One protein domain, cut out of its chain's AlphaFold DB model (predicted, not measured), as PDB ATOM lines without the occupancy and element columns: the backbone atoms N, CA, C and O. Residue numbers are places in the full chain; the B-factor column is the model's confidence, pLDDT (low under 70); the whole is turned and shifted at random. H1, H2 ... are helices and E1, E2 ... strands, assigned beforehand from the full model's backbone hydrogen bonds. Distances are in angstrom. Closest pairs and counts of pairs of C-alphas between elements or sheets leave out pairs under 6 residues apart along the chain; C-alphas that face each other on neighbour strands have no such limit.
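What this domain is: This is residues 11 to 82 and 146 to 199 of the 245 residues of the protein "Beta-galactosidase" of Salinimonas sp. G2-b (UniProt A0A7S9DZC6). Two long helices, H2 and H3, lie side by side, with a small parallel sheet, E1 beside E2, and short H4 packed on H3. H1 sits near H2, and long loops join H1 to H2 and E2 to H4. Of 126 printed residues, under half are in the four helices and two strands, H1 H2 E1 H3 E2 H4, mostly helix. The whole is compact, radius of gyration of the C-alphas 14.9 A, spanning 47 by 35 by 24 A.

How they stand to each other: Start at H1, residues 11 to 15, near H2, residues 43 to 60. H3, residues 146 to 165, touches H2, closest C-alphas Ala 57 and His 165, 5.3 A, the same way at a shallow tilt of 26 degrees. In E1, residues 68 to 70, and its parallel neighbour E2, residues 170 to 172, N 69 and O 170 are within hydrogen-bond range, 2.8 A. H4, residues 185 to 189, touches H3 at residues 151 to 156 alone, closest C-alphas Leu 188 and Ile 152, 5.4 A. In H1 to H4 every O i to N i+4 pair is within hydrogen-bond range.

Where its parts are: Find C-alpha 11 at (268.030, 275.115, 228.455), where H1 begins. H2 is 25.8 A long and H3 29.0 A. H4 ends at C-alpha 189, (243.893, 290.244, 214.609).

The domain as a whole: Residues 83 to 145 are cut out; C-alphas 82 and 146 are 8.6 A apart. Links H1 to H2 and E2 to H4 are long. Residues 178 to 179 have pLDDT under 70.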
ATOM      1  N   TRP A  11     266.765 274.385 228.311       98.56
ATOM      2  CA  TRP A  11     268.030 275.115 228.455       98.56
ATOM      3  C   TRP A  11     267.838 276.639 228.410       98.56
ATOM      4  O   TRP A  11     268.586 277.367 229.055       98.56
ATOM      5  N   LEU A  12     266.828 277.136 227.685       98.56
ATOM      6  CA  LEU A  12     266.526 278.567 227.634       98.56
ATOM      7  C   LEU A  12     265.932 279.029 228.963       98.56
ATOM      8  O   LEU A  12     266.311 280.071 229.480       98.56
ATOM      9  N   ILE A  13     265.040 278.217 229.531       98.31
ATOM     10  CA  ILE A  13     264.458 278.459 230.854       98.31
ATOM     11  C   ILE A  13     265.518 278.364 231.959       98.31
ATOM     12  O   ILE A  13     265.444 279.088 232.940       98.31
ATOM     13  N   GLU A  14     266.526 277.503 231.814       98.19
ATOM     14  CA  GLU A  14     267.662 277.451 232.748       98.19
ATOM     15  C   GLU A  14     268.554 278.689 232.653       98.19
ATOM     16  O   GLU A  14     269.025 279.173 233.678       98.19
ATOM     17  N   ALA A  15     268.764 279.212 231.442       98.31
ATOM     18  CA  ALA A  15     269.503 280.451 231.228       98.31
ATOM     19  C   ALA A  15     268.732 281.693 231.708       98.31
ATOM     20  O   ALA A  15     269.347 282.632 232.211       98.31
ATOM     21  N   TYR A  16     267.401 281.684 231.582       98.06
ATOM     22  CA  TYR A  16     266.516 282.788 231.958       98.06
ATOM     23  C   TYR A  16     265.333 282.295 232.812       98.06
ATOM     24  O   TYR A  16     264.206 282.233 232.316       98.06
ATOM     25  N   PRO A  17     265.539 281.957 234.099       97.50
ATOM     26  CA  PRO A  17     264.460 281.469 234.965       97.50
ATOM     27  C   PRO A  17     263.308 282.471 235.134       97.50
ATOM     28  O   PRO A  17     262.146 282.074 235.169       97.50
ATOM     29  N   GLU A  18     263.624 283.770 235.132       95.62
ATOM     30  CA  GLU A  18     262.660 284.880 235.208       95.62
ATOM     31  C   GLU A  18     261.790 285.026 233.945       95.62
ATOM     32  O   GLU A  18     260.907 285.879 233.879       95.62
ATOM     33  N   ALA A  19     262.022 284.211 232.910       97.44
ATOM     34  CA  ALA A  19     261.110 284.106 231.778       97.44
ATOM     35  C   ALA A  19     259.794 283.417 232.146       97.44
ATOM     36  O   ALA A  19     258.818 283.598 231.427       97.44
ATOM     37  N   LEU A  20     259.757 282.617 233.216       98.50
ATOM     38  CA  LEU A  20     258.570 281.870 233.620       98.50
ATOM     39  C   LEU A  20     257.487 282.801 234.187       98.50
ATOM     40  O   LEU A  20     257.754 283.635 235.048       98.50
ATOM     41  N   ALA A  21     256.243 282.601 233.753       98.06
ATOM     42  CA  ALA A  21     255.093 283.296 234.321       98.06
ATOM     43  C   ALA A  21     254.824 282.868 235.772       98.06
ATOM     44  O   ALA A  21     255.148 281.750 236.185       98.06
ATOM     45  N   VAL A  22     254.163 283.739 236.535       98.56
ATOM     46  CA  VAL A  22     253.667 283.443 237.884       98.56
ATOM     47  C   VAL A  22     252.146 283.428 237.851       98.56
ATOM     48  O   VAL A  22     251.519 284.376 237.385       98.56
ATOM     49  N   ASP A  23     251.560 282.339 238.337       97.75
ATOM     50  CA  ASP A  23     250.117 282.137 238.368       97.75
ATOM     51  C   ASP A  23     249.435 283.159 239.291       97.75
ATOM     52  O   ASP A  23     249.809 283.310 240.453       97.75
ATOM     53  N   VAL A  24     248.420 283.854 238.777       96.75
ATOM     54  CA  VAL A  24     247.746 284.953 239.491       96.75
ATOM     55  C   VAL A  24     246.802 284.494 240.603       96.75
ATOM     56  O   VAL A  24     246.397 285.307 241.429       96.75
ATOM     57  N   ASN A  25     246.457 283.205 240.645       94.88
ATOM     58  CA  ASN A  25     245.574 282.647 241.668       94.88
ATOM     59  C   ASN A  25     246.366 282.108 242.865       94.88
ATOM     60  O   ASN A  25     245.901 282.174 244.000       94.88
ATOM     61  N   THR A  26     247.565 281.579 242.619       96.25
ATOM     62  CA  THR A  26     248.384 280.881 243.622       96.25
ATOM     63  C   THR A  26     249.672 281.613 243.989       96.25
ATOM     64  O   THR A  26     250.240 281.338 245.041       96.25
ATOM     65  N   GLY A  27     250.163 282.517 243.138       96.75
ATOM     66  CA  GLY A  27     251.459 283.181 243.311       96.75
ATOM     67  C   GLY A  27     252.656 282.274 243.020       96.75
ATOM     68  O   GLY A  27     253.799 282.674 243.232       96.75
ATOM     69  N   HIS A  28     252.421 281.054 242.531       97.94
ATOM     70  CA  HIS A  28     253.480 280.108 242.210       97.94
ATOM     71  C   HIS A  28     253.973 280.270 240.771       97.94
ATOM     72  O   HIS A  28     253.203 280.519 239.840       97.94
ATOM     73  N   THR A  29     255.273 280.061 240.570       98.25
ATOM     74  CA  THR A  29     255.871 280.005 239.235       98.25
ATOM     75  C   THR A  29     255.286 278.850 238.418       98.25
ATOM     76  O   THR A  29     255.243 277.701 238.864       98.25
ATOM     77  N   ARG A  30     254.893 279.139 237.176       98.19
ATOM     78  CA  ARG A  30     254.398 278.162 236.200       98.19
ATOM     79  C   ARG A  30     255.575 277.548 235.448       98.19
ATOM     80  O   ARG A  30     256.047 278.087 234.452       98.19
ATOM     81  N   GLY A  31     256.079 276.436 235.980       97.12
ATOM     82  CA  GLY A  31     257.318 275.802 235.529       97.12
ATOM     83  C   GLY A  31     257.257 275.069 234.182       97.12
ATOM     84  O   GLY A  31     256.203 274.845 233.590       97.12
ATOM     85  N   PHE A  32     258.440 274.653 233.722       98.00
ATOM     86  CA  PHE A  32     258.623 273.818 232.533       98.00
ATOM     87  C   PHE A  32     258.003 272.418 232.705       98.00
ATOM     88  O   PHE A  32     257.998 271.861 233.800       98.00
ATOM     89  N   GLY A  33     257.570 271.812 231.596       96.94
ATOM     90  CA  GLY A  33     257.050 270.437 231.551       96.94
ATOM     91  C   GLY A  33     255.843 270.269 230.629       96.94
ATOM     92  O   GLY A  33     255.444 269.147 230.335       96.94
ATOM     93  N   SER A  34     255.280 271.381 230.149       97.75
ATOM     94  CA  SER A  34     254.204 271.396 229.160       97.75
ATOM     95  C   SER A  34     254.459 272.462 228.082       97.75
ATOM     96  O   SER A  34     255.435 272.358 227.337       97.75
ATOM     97  N   ARG A  35     253.595 273.475 227.977       98.44
ATOM     98  CA  ARG A  35     253.632 274.547 226.984       98.44
ATOM     99  C   ARG A  35     253.279 275.888 227.612       98.44
ATOM    100  O   ARG A  35     252.645 275.927 228.662       98.44
ATOM    101  N   ARG A  36     253.622 276.974 226.914       97.94
ATOM    102  CA  ARG A  36     253.277 278.357 227.284       97.94
ATOM    103  C   ARG A  36     253.819 278.786 228.655       97.94
ATOM    104  O   ARG A  36     253.272 279.668 229.303       97.94
ATOM    105  N   HIS A  37     254.907 278.159 229.097       98.00
ATOM    106  CA  HIS A  37     255.629 278.472 230.331       98.00
ATOM    107  C   HIS A  37     256.534 279.695 230.135       98.00
ATOM    108  O   HIS A  37     257.753 279.601 230.234       98.00
ATOM    109  N   TYR A  38     255.938 280.835 229.795       98.44
ATOM    110  CA  TYR A  38     256.645 282.101 229.648       98.44
ATOM    111  C   TYR A  38     255.750 283.291 230.004       98.44
ATOM    112  O   TYR A  38     254.528 283.210 229.904       98.44
ATOM    113  N   ASP A  39     256.369 284.396 230.397       98.38
ATOM    114  CA  ASP A  39     255.726 285.670 230.694       98.38
ATOM    115  C   ASP A  39     255.895 286.649 229.523       98.38
ATOM    116  O   ASP A  39     257.019 286.927 229.092       98.38
ATOM    117  N   PHE A  40     254.791 287.218 229.032       98.62
ATOM    118  CA  PHE A  40     254.800 288.247 227.984       98.62
ATOM    119  C   PHE A  40     255.508 289.547 228.402       98.62
ATOM    120  O   PHE A  40     255.877 290.354 227.550       98.62
ATOM    121  N   SER A  41     255.717 289.775 229.697       98.62
ATOM    122  CA  SER A  41     256.491 290.896 230.237       98.62
ATOM    123  C   SER A  41     257.974 290.589 230.452       98.62
ATOM    124  O   SER A  41     258.727 291.489 230.828       98.62
ATOM    125  N   SER A  42     258.432 289.359 230.205       98.44
ATOM    126  CA  SER A  42     259.859 289.038 230.284       98.44
ATOM    127  C   SER A  42     260.615 289.585 229.072       98.44
ATOM    128  O   SER A  42     260.470 289.097 227.951       98.44
ATOM    129  N   SER A  43     261.493 290.568 229.295       98.00
ATOM    130  CA  SER A  43     262.349 291.126 228.239       98.00
ATOM    131  C   SER A  43     263.340 290.106 227.674       98.00
ATOM    132  O   SER A  43     263.673 290.158 226.491       98.00
ATOM    133  N   ASP A  44     263.816 289.178 228.510       98.25
ATOM    134  CA  ASP A  44     264.694 288.096 228.066       98.25
ATOM    135  C   ASP A  44     263.954 287.136 227.148       98.25
ATOM    136  O   ASP A  44     264.448 286.817 226.065       98.25
ATOM    137  N   TYR A  45     262.740 286.738 227.535       98.62
ATOM    138  CA  TYR A  45     261.945 285.862 226.693       98.62
ATOM    139  C   TYR A  45     261.549 286.525 225.377       98.62
ATOM    140  O   TYR A  45     261.708 285.927 224.313       98.62
ATOM    141  N   HIS A  46     261.105 287.780 225.443       98.75
ATOM    142  CA  HIS A  46     260.754 288.572 224.271       98.75
ATOM    143  C   HIS A  46     261.910 288.626 223.263       98.75
ATOM    144  O   HIS A  46     261.735 288.296 222.090       98.75
ATOM    145  N   ARG A  47     263.124 288.965 223.724       98.69
ATOM    146  CA  ARG A  47     264.328 289.002 222.879       98.69
ATOM    147  C   ARG A  47     264.570 287.663 222.180       98.69
ATOM    148  O   ARG A  47     264.819 287.633 220.977       98.69
ATOM    149  N   GLU A  48     264.505 286.560 222.918       98.81
ATOM    150  CA  GLU A  48     264.816 285.231 222.380       98.81
ATOM    151  C   GLU A  48     263.724 284.708 221.440       98.81
ATOM    152  O   GLU A  48     264.041 284.105 220.409       98.81
ATOM    153  N   ALA A  49     262.456 285.005 221.734       98.81
ATOM    154  CA  ALA A  49     261.315 284.708 220.874       98.81
ATOM    155  C   ALA A  49     261.399 285.456 219.532       98.81
ATOM    156  O   ALA A  49     261.198 284.855 218.469       98.81
ATOM    157  N   MET A  50     261.760 286.742 219.558       98.81
ATOM    158  CA  MET A  50     261.973 287.522 218.336       98.81
ATOM    159  C   MET A  50     263.190 287.020 217.559       98.81
ATOM    160  O   MET A  50     263.105 286.817 216.346       98.81
ATOM    161  N   ARG A  51     264.293 286.697 218.248       98.88
ATOM    162  CA  ARG A  51     265.508 286.157 217.619       98.88
ATOM    163  C   ARG A  51     265.234 284.866 216.844       98.88
ATOM    164  O   ARG A  51     265.668 284.741 215.699       98.88
ATOM    165  N   ILE A  52     264.534 283.891 217.433       98.88
ATOM    166  CA  ILE A  52     264.228 282.635 216.725       98.88
ATOM    167  C   ILE A  52     263.235 282.849 215.575       98.88
ATOM    168  O   ILE A  52     263.383 282.227 214.519       98.88
ATOM    169  N   SER A  53     262.266 283.752 215.750       98.81
ATOM    170  CA  SER A  53     261.306 284.112 214.701       98.81
ATOM    171  C   SER A  53     262.015 284.733 213.495       98.81
ATOM    172  O   SER A  53     261.783 284.306 212.364       98.81
ATOM    173  N   GLU A  54     262.959 285.648 213.728       98.88
ATOM    174  CA  GLU A  54     263.765 286.281 212.679       98.88
ATOM    175  C   GLU A  54     264.656 285.269 211.949       98.88
ATOM    176  O   GLU A  54     264.719 285.272 210.719       98.88
ATOM    177  N   VAL A  55     265.304 284.352 212.679       98.88
ATOM    178  CA  VAL A  55     266.128 283.286 212.080       98.88
ATOM    179  C   VAL A  55     265.305 282.419 211.127       98.88
ATOM    180  O   VAL A  55     265.749 282.143 210.008       98.88
ATOM    181  N   LEU A  56     264.107 281.995 211.538       98.75
ATOM    182  CA  LEU A  56     263.230 281.206 210.672       98.75
ATOM    183  C   LEU A  56     262.734 282.024 209.483       98.75
ATOM    184  O   LEU A  56     262.754 281.518 208.359       98.75
ATOM    185  N   ALA A  57     262.304 283.266 209.716       98.62
ATOM    186  CA  ALA A  57     261.765 284.129 208.673       98.62
ATOM    187  C   ALA A  57     262.819 284.429 207.599       98.62
ATOM    188  O   ALA A  57     262.548 284.224 206.419       98.62
ATOM    189  N   LYS A  58     264.057 284.765 207.986       98.69
ATOM    190  CA  LYS A  58     265.184 284.938 207.048       98.69
ATOM    191  C   LYS A  58     265.503 283.669 206.265       98.69
ATOM    192  O   LYS A  58     265.844 283.738 205.090       98.69
ATOM    193  N   ARG A  59     265.427 282.502 206.910       98.62
ATOM    194  CA  ARG A  59     265.799 281.231 206.276       98.62
ATOM    195  C   ARG A  59     264.760 280.739 205.270       98.62
ATOM    196  O   ARG A  59     265.132 280.146 204.262       98.62
ATOM    197  N   TYR A  60     263.479 280.915 205.574       98.75
ATOM    198  CA  TYR A  60     262.396 280.240 204.857       98.75
ATOM    199  C   TYR A  60     261.340 281.186 204.277       98.75
ATOM    200  O   TYR A  60     260.427 280.710 203.605       98.75
ATOM    201  N   GLY A  61     261.434 282.497 204.506       98.31
ATOM    202  CA  GLY A  61     260.432 283.466 204.055       98.31
ATOM    203  C   GLY A  61     260.243 283.509 202.538       98.31
ATOM    204  O   GLY A  61     259.118 283.652 202.056       98.31
ATOM    205  N   GLU A  62     261.314 283.269 201.781       98.06
ATOM    206  CA  GLU A  62     261.283 283.194 200.315       98.06
ATOM    207  C   GLU A  62     261.113 281.763 199.776       98.06
ATOM    208  O   GLU A  62     260.932 281.570 198.574       98.06
ATOM    209  N   HIS A  63     261.126 280.740 200.639       98.38
ATOM    210  CA  HIS A  63     261.100 279.349 200.193       98.38
ATOM    211  C   HIS A  63     259.787 279.029 199.444       98.38
ATOM    212  O   HIS A  63     258.706 279.250 199.994       98.38
ATOM    213  N   PRO A  64     259.827 278.448 198.227       97.88
ATOM    214  CA  PRO A  64     258.643 278.312 197.370       97.88
ATOM    215  C   PRO A  64     257.551 277.405 197.953       97.88
ATOM    216  O   PRO A  64     256.378 277.589 197.648       97.88
ATOM    217  N   ALA A  65     257.915 276.452 198.818       98.31
ATOM    218  CA  ALA A  65     256.948 275.592 199.506       98.31
ATOM    219  C   ALA A  65     256.240 276.261 200.706       98.31
ATOM    220  O   ALA A  65     255.299 275.690 201.252       98.31
ATOM    221  N   VAL A  66     256.685 277.442 201.151       98.50
ATOM    222  CA  VAL A  66     256.074 278.156 202.282       98.50
ATOM    223  C   VAL A  66     255.066 279.162 201.742       98.50
ATOM    224  O   VAL A  66     255.430 280.173 201.153       98.50
ATOM    225  N   VAL A  67     253.779 278.892 201.956       98.25
ATOM    226  CA  VAL A  67     252.682 279.765 201.496       98.25
ATOM    227  C   VAL A  67     252.321 280.866 202.500       98.25
ATOM    228  O   VAL A  67     251.765 281.891 202.117       98.25
ATOM    229  N   GLY A  68     252.665 280.674 203.774       98.56
ATOM    230  CA  GLY A  68     252.281 281.566 204.860       98.56
ATOM    231  C   GLY A  68     252.762 281.107 206.229       98.56
ATOM    232  O   GLY A  68     253.391 280.047 206.379       98.56
ATOM    233  N   TRP A  69     252.446 281.928 207.220       98.81
ATOM    234  CA  TRP A  69     252.969 281.867 208.572       98.81
ATOM    235  C   TRP A  69     251.866 281.945 209.618       98.81
ATOM    236  O   TRP A  69     250.905 282.690 209.460       98.81
ATOM    237  N   GLN A  70     252.046 281.199 210.701       98.75
ATOM    238  CA  GLN A  70     251.313 281.365 211.945       98.75
ATOM    239  C   GLN A  70     252.268 281.890 213.018       98.75
ATOM    240  O   GLN A  70     253.396 281.399 213.139       98.75
ATOM    241  N   THR A  71     251.821 282.869 213.792       98.62
ATOM    242  CA  THR A  71     252.519 283.344 214.990       98.62
ATOM    243  C   THR A  71     252.228 282.422 216.171       98.62
ATOM    244  O   THR A  71     251.071 282.091 216.413       98.62
ATOM    245  N   ASP A  72     253.254 282.012 216.918       98.62
ATOM    246  CA  ASP A  72     253.128 281.216 218.149       98.62
ATOM    247  C   ASP A  72     252.145 280.024 217.991       98.62
ATOM    248  O   ASP A  72     252.053 279.392 216.930       98.62
ATOM    249  N   ASN A  73     251.414 279.691 219.055       98.38
ATOM    250  CA  ASN A  73     250.294 278.765 219.028       98.38
ATOM    251  C   ASN A  73     249.317 279.084 220.162       98.38
ATOM    252  O   ASN A  73     249.673 278.902 221.332       98.38
ATOM    253  N   GLU A  74     248.070 279.414 219.826       96.19
ATOM    254  CA  GLU A  74     246.985 279.597 220.798       96.19
ATOM    255  C   GLU A  74     247.377 280.574 221.923       96.19
ATOM    256  O   GLU A  74     247.447 280.190 223.100       96.19
ATOM    257  N   LEU A  75     247.703 281.822 221.567       95.75
ATOM    258  CA  LEU A  75     248.039 282.858 222.548       95.75
ATOM    259  C   LEU A  75     246.949 282.927 223.631       95.75
ATOM    260  O   LEU A  75     245.771 282.716 223.356       95.75
ATOM    261  N   ALA A  76     247.366 283.172 224.876       92.44
ATOM    262  CA  ALA A  76     246.530 283.166 226.084       92.44
ATOM    263  C   ALA A  76     246.013 281.802 226.597       92.44
ATOM    264  O   ALA A  76     245.503 281.745 227.719       92.44
ATOM    265  N   CYS A  77     246.150 280.693 225.859       94.00
ATOM    266  CA  CYS A  77     245.646 279.389 226.317       94.00
ATOM    267  C   CYS A  77     246.209 278.978 227.693       94.00
ATOM    268  O   CYS A  77     247.392 279.173 227.951       94.00
ATOM    269  N   HIS A  78     245.377 278.338 228.530       93.56
ATOM    270  CA  HIS A  78     245.682 277.941 229.917       93.56
ATOM    271  C   HIS A  78     245.883 279.121 230.872       93.56
ATOM    272  O   HIS A  78     246.777 279.076 231.713       93.56
ATOM    273  N   ASP A  79     245.100 280.187 230.724       93.75
ATOM    274  CA  ASP A  79     245.160 281.362 231.603       93.75
ATOM    275  C   ASP A  79     246.556 282.002 231.671       93.75
ATOM    276  O   ASP A  79     247.067 282.332 232.739       93.75
ATOM    277  N   THR A  80     247.244 282.073 230.523       95.44
ATOM    278  CA  THR A  80     248.653 282.516 230.442       95.44
ATOM    279  C   THR A  80     248.823 284.000 230.127       95.44
ATOM    280  O   THR A  80     249.953 284.430 229.923       95.44
ATOM    281  N   THR A  81     247.745 284.778 230.004       96.50
ATOM    282  CA  THR A  81     247.878 286.211 229.694       96.50
ATOM    283  C   THR A  81     248.340 287.021 230.902       96.50
ATOM    284  O   THR A  81     249.395 287.651 230.810       96.50
ATOM    285  N   PRO A  82     247.611 287.042 232.034       96.62
ATOM    286  CA  PRO A  82     248.093 287.738 233.211       96.62
ATOM    287  C   PRO A  82     249.145 286.890 233.938       96.62
ATOM    288  O   PRO A  82     249.007 285.679 234.095       96.62
ATOM    289  N   PHE A 146     246.517 295.981 230.551       98.75
ATOM    290  CA  PHE A 146     247.967 295.838 230.465       98.75
ATOM    291  C   PHE A 146     248.387 294.437 229.997       98.75
ATOM    292  O   PHE A 146     249.165 294.323 229.057       98.75
ATOM    293  N   SER A 147     247.864 293.369 230.607       98.50
ATOM    294  CA  SER A 147     248.223 292.002 230.217       98.50
ATOM    295  C   SER A 147     247.834 291.717 228.766       98.50
ATOM    296  O   SER A 147     248.612 291.113 228.035       98.50
ATOM    297  N   SER A 148     246.674 292.211 228.319       98.19
ATOM    298  CA  SER A 148     246.288 292.155 226.907       98.19
ATOM    299  C   SER A 148     247.271 292.913 226.009       98.19
ATOM    300  O   SER A 148     247.702 292.359 225.001       98.19
ATOM    301  N   ASP A 149     247.652 294.140 226.369       98.56
ATOM    302  CA  ASP A 149     248.593 294.962 225.597       98.56
ATOM    303  C   ASP A 149     249.974 294.296 225.479       98.56
ATOM    304  O   ASP A 149     250.606 294.384 224.430       98.56
ATOM    305  N   GLN A 150     250.422 293.568 226.506       98.69
ATOM    306  CA  GLN A 150     251.665 292.788 226.452       98.69
ATOM    307  C   GLN A 150     251.595 291.639 225.438       98.69
ATOM    308  O   GLN A 150     252.558 291.411 224.706       98.69
ATOM    309  N   VAL A 151     250.463 290.927 225.372       98.44
ATOM    310  CA  VAL A 151     250.240 289.872 224.365       98.44
ATOM    311  C   VAL A 151     250.227 290.472 222.961       98.44
ATOM    312  O   VAL A 151     250.863 289.925 222.060       98.44
ATOM    313  N   ILE A 152     249.536 291.603 222.788       98.38
ATOM    314  CA  ILE A 152     249.436 292.310 221.507       98.38
ATOM    315  C   ILE A 152     250.815 292.790 221.054       98.38
ATOM    316  O   ILE A 152     251.213 292.470 219.944       98.38
ATOM    317  N   ALA A 153     251.590 293.447 221.920       98.38
ATOM    318  CA  ALA A 153     252.933 293.917 221.580       98.38
ATOM    319  C   ALA A 153     253.875 292.768 221.172       98.38
ATOM    320  O   ALA A 153     254.536 292.845 220.140       98.38
ATOM    321  N   PHE A 154     253.883 291.666 221.935       98.75
ATOM    322  CA  PHE A 154     254.670 290.472 221.600       98.75
ATOM    323  C   PHE A 154     254.283 289.883 220.235       98.75
ATOM    324  O   PHE A 154     255.134 289.422 219.471       98.75
ATOM    325  N   HIS A 155     252.984 289.868 219.937       98.44
ATOM    326  CA  HIS A 155     252.457 289.370 218.677       98.44
ATOM    327  C   HIS A 155     252.787 290.303 217.503       98.44
ATOM    328  O   HIS A 155     253.259 289.823 216.473       98.44
ATOM    329  N   ASP A 156     252.600 291.612 217.665       98.56
ATOM    330  CA  ASP A 156     252.832 292.626 216.633       98.56
ATOM    331  C   ASP A 156     254.307 292.658 216.206       98.56
ATOM    332  O   ASP A 156     254.600 292.652 215.007       98.56
ATOM    333  N   ASP A 157     255.242 292.570 217.158       98.69
ATOM    334  CA  ASP A 157     256.679 292.478 216.864       98.69
ATOM    335  C   ASP A 157     257.009 291.215 216.045       98.69
ATOM    336  O   ASP A 157     257.785 291.253 215.083       98.69
ATOM    337  N   MET A 158     256.363 290.088 216.358       98.69
ATOM    338  CA  MET A 158     256.535 288.845 215.607       98.69
ATOM    339  C   MET A 158     255.971 288.943 214.189       98.69
ATOM    340  O   MET A 158     256.614 288.496 213.232       98.69
ATOM    341  N   VAL A 159     254.780 289.530 214.039       98.69
ATOM    342  CA  VAL A 159     254.173 289.796 212.730       98.69
ATOM    343  C   VAL A 159     255.100 290.694 211.916       98.69
ATOM    344  O   VAL A 159     255.391 290.359 210.767       98.69
ATOM    345  N   ALA A 160     255.626 291.773 212.499       98.69
ATOM    346  CA  ALA A 160     256.533 292.701 211.826       98.69
ATOM    347  C   ALA A 160     257.786 291.996 211.277       98.69
ATOM    348  O   ALA A 160     258.122 292.166 210.100       98.69
ATOM    349  N   ILE A 161     258.418 291.128 212.074       98.75
ATOM    350  CA  ILE A 161     259.566 290.310 211.644       98.75
ATOM    351  C   ILE A 161     259.203 289.415 210.453       98.75
ATOM    352  O   ILE A 161     259.955 289.331 209.475       98.75
ATOM    353  N   ILE A 162     258.048 288.744 210.507       98.69
ATOM    354  CA  ILE A 162     257.595 287.879 209.412       98.69
ATOM    355  C   ILE A 162     257.328 288.714 208.156       98.69
ATOM    356  O   ILE A 162     257.771 288.333 207.075       98.69
ATOM    357  N   ARG A 163     256.660 289.868 208.271       98.38
ATOM    358  CA  ARG A 163     256.388 290.759 207.129       98.38
ATOM    359  C   ARG A 163     257.669 291.276 206.484       98.38
ATOM    360  O   ARG A 163     257.727 291.364 205.259       98.38
ATOM    361  N   GLN A 164     258.690 291.571 207.285       98.56
ATOM    362  CA  GLN A 164     259.988 292.032 206.798       98.56
ATOM    363  C   GLN A 164     260.725 290.960 205.982       98.56
ATOM    364  O   GLN A 164     261.355 291.283 204.976       98.56
ATOM    365  N   HIS A 165     260.670 289.694 206.405       98.69
ATOM    366  CA  HIS A 165     261.503 288.626 205.835       98.69
ATOM    367  C   HIS A 165     260.752 287.598 204.980       98.69
ATOM    368  O   HIS A 165     261.385 286.785 204.311       98.69
ATOM    369  N   ALA A 166     259.423 287.633 204.966       98.31
ATOM    370  CA  ALA A 166     258.571 286.781 204.142       98.31
ATOM    371  C   ALA A 166     257.526 287.613 203.368       98.31
ATOM    372  O   ALA A 166     256.321 287.360 203.489       98.31
ATOM    373  N   PRO A 167     257.950 288.620 202.575       97.69
ATOM    374  CA  PRO A 167     257.022 289.456 201.824       97.69
ATOM    375  C   PRO A 167     256.159 288.610 200.875       97.69
ATOM    376  O   PRO A 167     256.630 287.668 200.238       97.69
ATOM    377  N   GLY A 168     254.867 288.935 200.794       96.56
ATOM    378  CA  GLY A 168     253.897 288.213 199.960       96.56
ATOM    379  C   GLY A 168     253.404 286.876 200.530       96.56
ATOM    380  O   GLY A 168     252.574 286.224 199.898       96.56
ATOM    381  N   ARG A 169     253.874 286.454 201.711       98.19
ATOM    382  CA  ARG A 169     253.328 285.301 202.446       98.19
ATOM    383  C   ARG A 169     252.254 285.771 203.421       98.19
ATOM    384  O   ARG A 169     252.408 286.827 204.037       98.19
ATOM    385  N   PHE A 170     251.181 284.992 203.569       98.38
ATOM    386  CA  PHE A 170     250.153 285.348 204.546       98.38
ATOM    387  C   PHE A 170     250.676 285.187 205.979       98.38
ATOM    388  O   PHE A 170     251.545 284.348 206.228       98.38
ATOM    389  N   VAL A 171     250.112 285.936 206.919       98.56
ATOM    390  CA  VAL A 171     250.318 285.806 208.362       98.56
ATOM    391  C   VAL A 171     248.958 285.649 209.036       98.56
ATOM    392  O   VAL A 171     248.028 286.412 208.772       98.56
ATOM    393  N   THR A 172     248.839 284.636 209.886       98.12
ATOM    394  CA  THR A 172     247.636 284.323 210.662       98.12
ATOM    395  C   THR A 172     248.006 283.941 212.099       98.12
ATOM    396  O   THR A 172     249.183 283.798 212.433       98.12
ATOM    397  N   HIS A 173     247.002 283.758 212.946       97.50
ATOM    398  CA  HIS A 173     247.123 283.211 214.290       97.50
ATOM    399  C   HIS A 173     245.935 282.282 214.547       97.50
ATOM    400  O   HIS A 173     244.827 282.572 214.084       97.50
ATOM    401  N   ASN A 174     246.156 281.180 215.267       95.75
ATOM    402  CA  ASN A 174     245.093 280.267 215.676       95.75
ATOM    403  C   ASN A 174     244.511 280.693 217.030       95.75
ATOM    404  O   ASN A 174     245.063 280.419 218.093       95.75
ATOM    405  N   PHE A 175     243.370 281.373 216.986       93.31
ATOM    406  CA  PHE A 175     242.635 281.779 218.177       93.31
ATOM    407  C   PHE A 175     241.958 280.572 218.841       93.31
ATOM    408  O   PHE A 175     241.399 279.708 218.160       93.31
ATOM    409  N   ILE A 176     241.923 280.550 220.176       85.56
ATOM    410  CA  ILE A 176     241.033 279.643 220.903       85.56
ATOM    411  C   ILE A 176     239.748 280.391 221.268       85.56
ATOM    412  O   ILE A 176     239.809 281.406 221.964       85.56
ATOM    413  N   PRO A 177     238.573 279.856 220.909       72.88
ATOM    414  CA  PRO A 177     237.304 280.392 221.378       72.88
ATOM    415  C   PRO A 177     237.103 280.091 222.872       72.88
ATOM    416  O   PRO A 177     236.716 278.988 223.245       72.88
ATOM    417  N   MET A 178     237.429 281.034 223.752       67.81
ATOM    418  CA  MET A 178     237.395 280.863 225.214       67.81
ATOM    419  C   MET A 178     236.170 281.558 225.829       67.81
ATOM    420  O   MET A 178     235.565 282.424 225.199       67.81
ATOM    421  N   ALA A 179     235.810 281.189 227.065       67.50
ATOM    422  CA  ALA A 179     234.778 281.900 227.829       67.50
ATOM    423  C   ALA A 179     235.241 283.312 228.249       67.50
ATOM    424  O   ALA A 179     234.459 284.254 228.192       67.50
ATOM    425  N   ASP A 180     236.523 283.458 228.603       77.31
ATOM    426  CA  ASP A 180     237.231 284.735 228.744       77.31
ATOM    427  C   ASP A 180     238.332 284.766 227.673       77.31
ATOM    428  O   ASP A 180     239.165 283.857 227.613       77.31
ATOM    429  N   THR A 181     238.319 285.767 226.787       75.81
ATOM    430  CA  THR A 181     239.316 285.874 225.710       75.81
ATOM    431  C   THR A 181     240.705 286.195 226.244       75.81
ATOM    432  O   THR A 181     241.674 285.975 225.523       75.81
ATOM    433  N   GLN A 182     240.809 286.705 227.481       88.81
ATOM    434  CA  GLN A 182     242.016 287.171 228.178       88.81
ATOM    435  C   GLN A 182     242.833 288.268 227.477       88.81
ATOM    436  O   GLN A 182     243.622 288.952 228.121       88.81
ATOM    437  N   THR A 183     242.651 288.453 226.177       93.06
ATOM    438  CA  THR A 183     243.238 289.495 225.345       93.06
ATOM    439  C   THR A 183     242.166 290.069 224.417       93.06
ATOM    440  O   THR A 183     241.123 289.447 224.166       93.06
ATOM    441  N   ASP A 184     242.398 291.284 223.930       94.25
ATOM    442  CA  ASP A 184     241.606 291.905 222.878       94.25
ATOM    443  C   ASP A 184     241.953 291.269 221.524       94.25
ATOM    444  O   ASP A 184     242.896 291.654 220.829       94.25
ATOM    445  N   ASN A 185     241.148 290.280 221.137       92.69
ATOM    446  CA  ASN A 185     241.321 289.561 219.879       92.69
ATOM    447  C   ASN A 185     241.111 290.441 218.632       92.69
ATOM    448  O   ASN A 185     241.629 290.093 217.572       92.69
ATOM    449  N   TYR A 186     240.391 291.569 218.721       92.75
ATOM    450  CA  TYR A 186     240.291 292.506 217.595       92.75
ATOM    451  C   TYR A 186     241.614 293.234 217.386       92.75
ATOM    452  O   TYR A 186     242.087 293.350 216.254       92.75
ATOM    453  N   ALA A 187     242.229 293.692 218.478       94.69
ATOM    454  CA  ALA A 187     243.541 294.316 218.425       94.69
ATOM    455  C   ALA A 187     244.609 293.329 217.931       94.69
ATOM    456  O   ALA A 187     245.385 293.707 217.055       94.69
ATOM    457  N   LEU A 188     244.586 292.080 218.418       94.25
ATOM    458  CA  LEU A 188     245.516 291.015 218.024       94.25
ATOM    459  C   LEU A 188     245.378 290.613 216.543       94.25
ATOM    460  O   LEU A 188     246.360 290.270 215.890       94.25
ATOM    461  N   ALA A 189     244.160 290.646 215.992       94.75
ATOM    462  CA  ALA A 189     243.893 290.244 214.609       94.75
ATOM    463  C   ALA A 189     244.175 291.337 213.562       94.75
ATOM    464  O   ALA A 189     244.146 291.050 212.365       94.75
ATOM    465  N   ARG A 190     244.428 292.579 213.991       94.12
ATOM    466  CA  ARG A 190     244.469 293.775 213.132       94.12
ATOM    467  C   ARG A 190     245.431 293.666 211.947       94.12
ATOM    468  O   ARG A 190     245.067 294.056 210.838       94.12
ATOM    469  N   ASP A 191     246.616 293.106 212.184       93.62
ATOM    470  CA  ASP A 191     247.704 293.021 211.198       93.62
ATOM    471  C   ASP A 191     247.834 291.631 210.541       93.62
ATOM    472  O   ASP A 191     248.749 291.363 209.746       93.62
ATOM    473  N   LEU A 192     246.876 290.742 210.824       96.12
ATOM    474  CA  LEU A 192     246.751 289.438 210.179       96.12
ATOM    475  C   LEU A 192     246.055 289.557 208.814       96.12
ATOM    476  O   LEU A 192     245.228 290.440 208.578       96.12
ATOM    477  N   ASP A 193     246.359 288.632 207.902       96.38
ATOM    478  CA  ASP A 193     245.639 288.539 206.622       96.38
ATOM    479  C   ASP A 193     244.253 287.913 206.791       96.38
ATOM    480  O   ASP A 193     243.307 288.271 206.090       96.38
ATOM    481  N   PHE A 194     244.136 286.975 207.730       94.88
ATOM    482  CA  PHE A 194     242.886 286.367 208.167       94.88
ATOM    483  C   PHE A 194     243.069 285.769 209.565       94.88
ATOM    484  O   PHE A 194     244.177 285.392 209.953       94.88
ATOM    485  N   ALA A 195     241.973 285.639 210.309       93.88
ATOM    486  CA  ALA A 195     241.957 284.914 211.574       93.88
ATOM    487  C   ALA A 195     241.734 283.412 211.326       93.88
ATOM    488  O   ALA A 195     240.850 283.036 210.551       93.88
ATOM    489  N   ALA A 196     242.512 282.562 211.993       94.12
ATOM    490  CA  ALA A 196     242.271 281.125 212.089       94.12
ATOM    491  C   ALA A 196     241.811 280.784 213.513       94.12
ATOM    492  O   ALA A 196     242.045 281.551 214.439       94.12
ATOM    493  N   TYR A 197     241.145 279.655 213.725       93.19
ATOM    494  CA  TYR A 197     240.753 279.251 215.074       93.19
ATOM    495  C   TYR A 197     240.673 277.739 215.204       93.19
ATOM    496  O   TYR A 197     240.405 277.034 214.227       93.19
ATOM    497  N   ASP A 198     240.850 277.271 216.434       92.31
ATOM    498  CA  ASP A 198     240.831 275.851 216.752       92.31
ATOM    499  C   ASP A 198     239.443 275.454 217.276       92.31
ATOM    500  O   ASP A 198     238.998 275.877 218.348       92.31
ATOM    501  N   ASN A 199     238.724 274.654 216.483       89.56
ATOM    502  CA  ASN A 199     237.356 274.237 216.784       89.56
ATOM    503  C   ASN A 199     237.315 272.807 217.343       89.56
ATOM    504  O   ASN A 199     237.549 271.843 216.614       89.56
TER     505      ASN A 199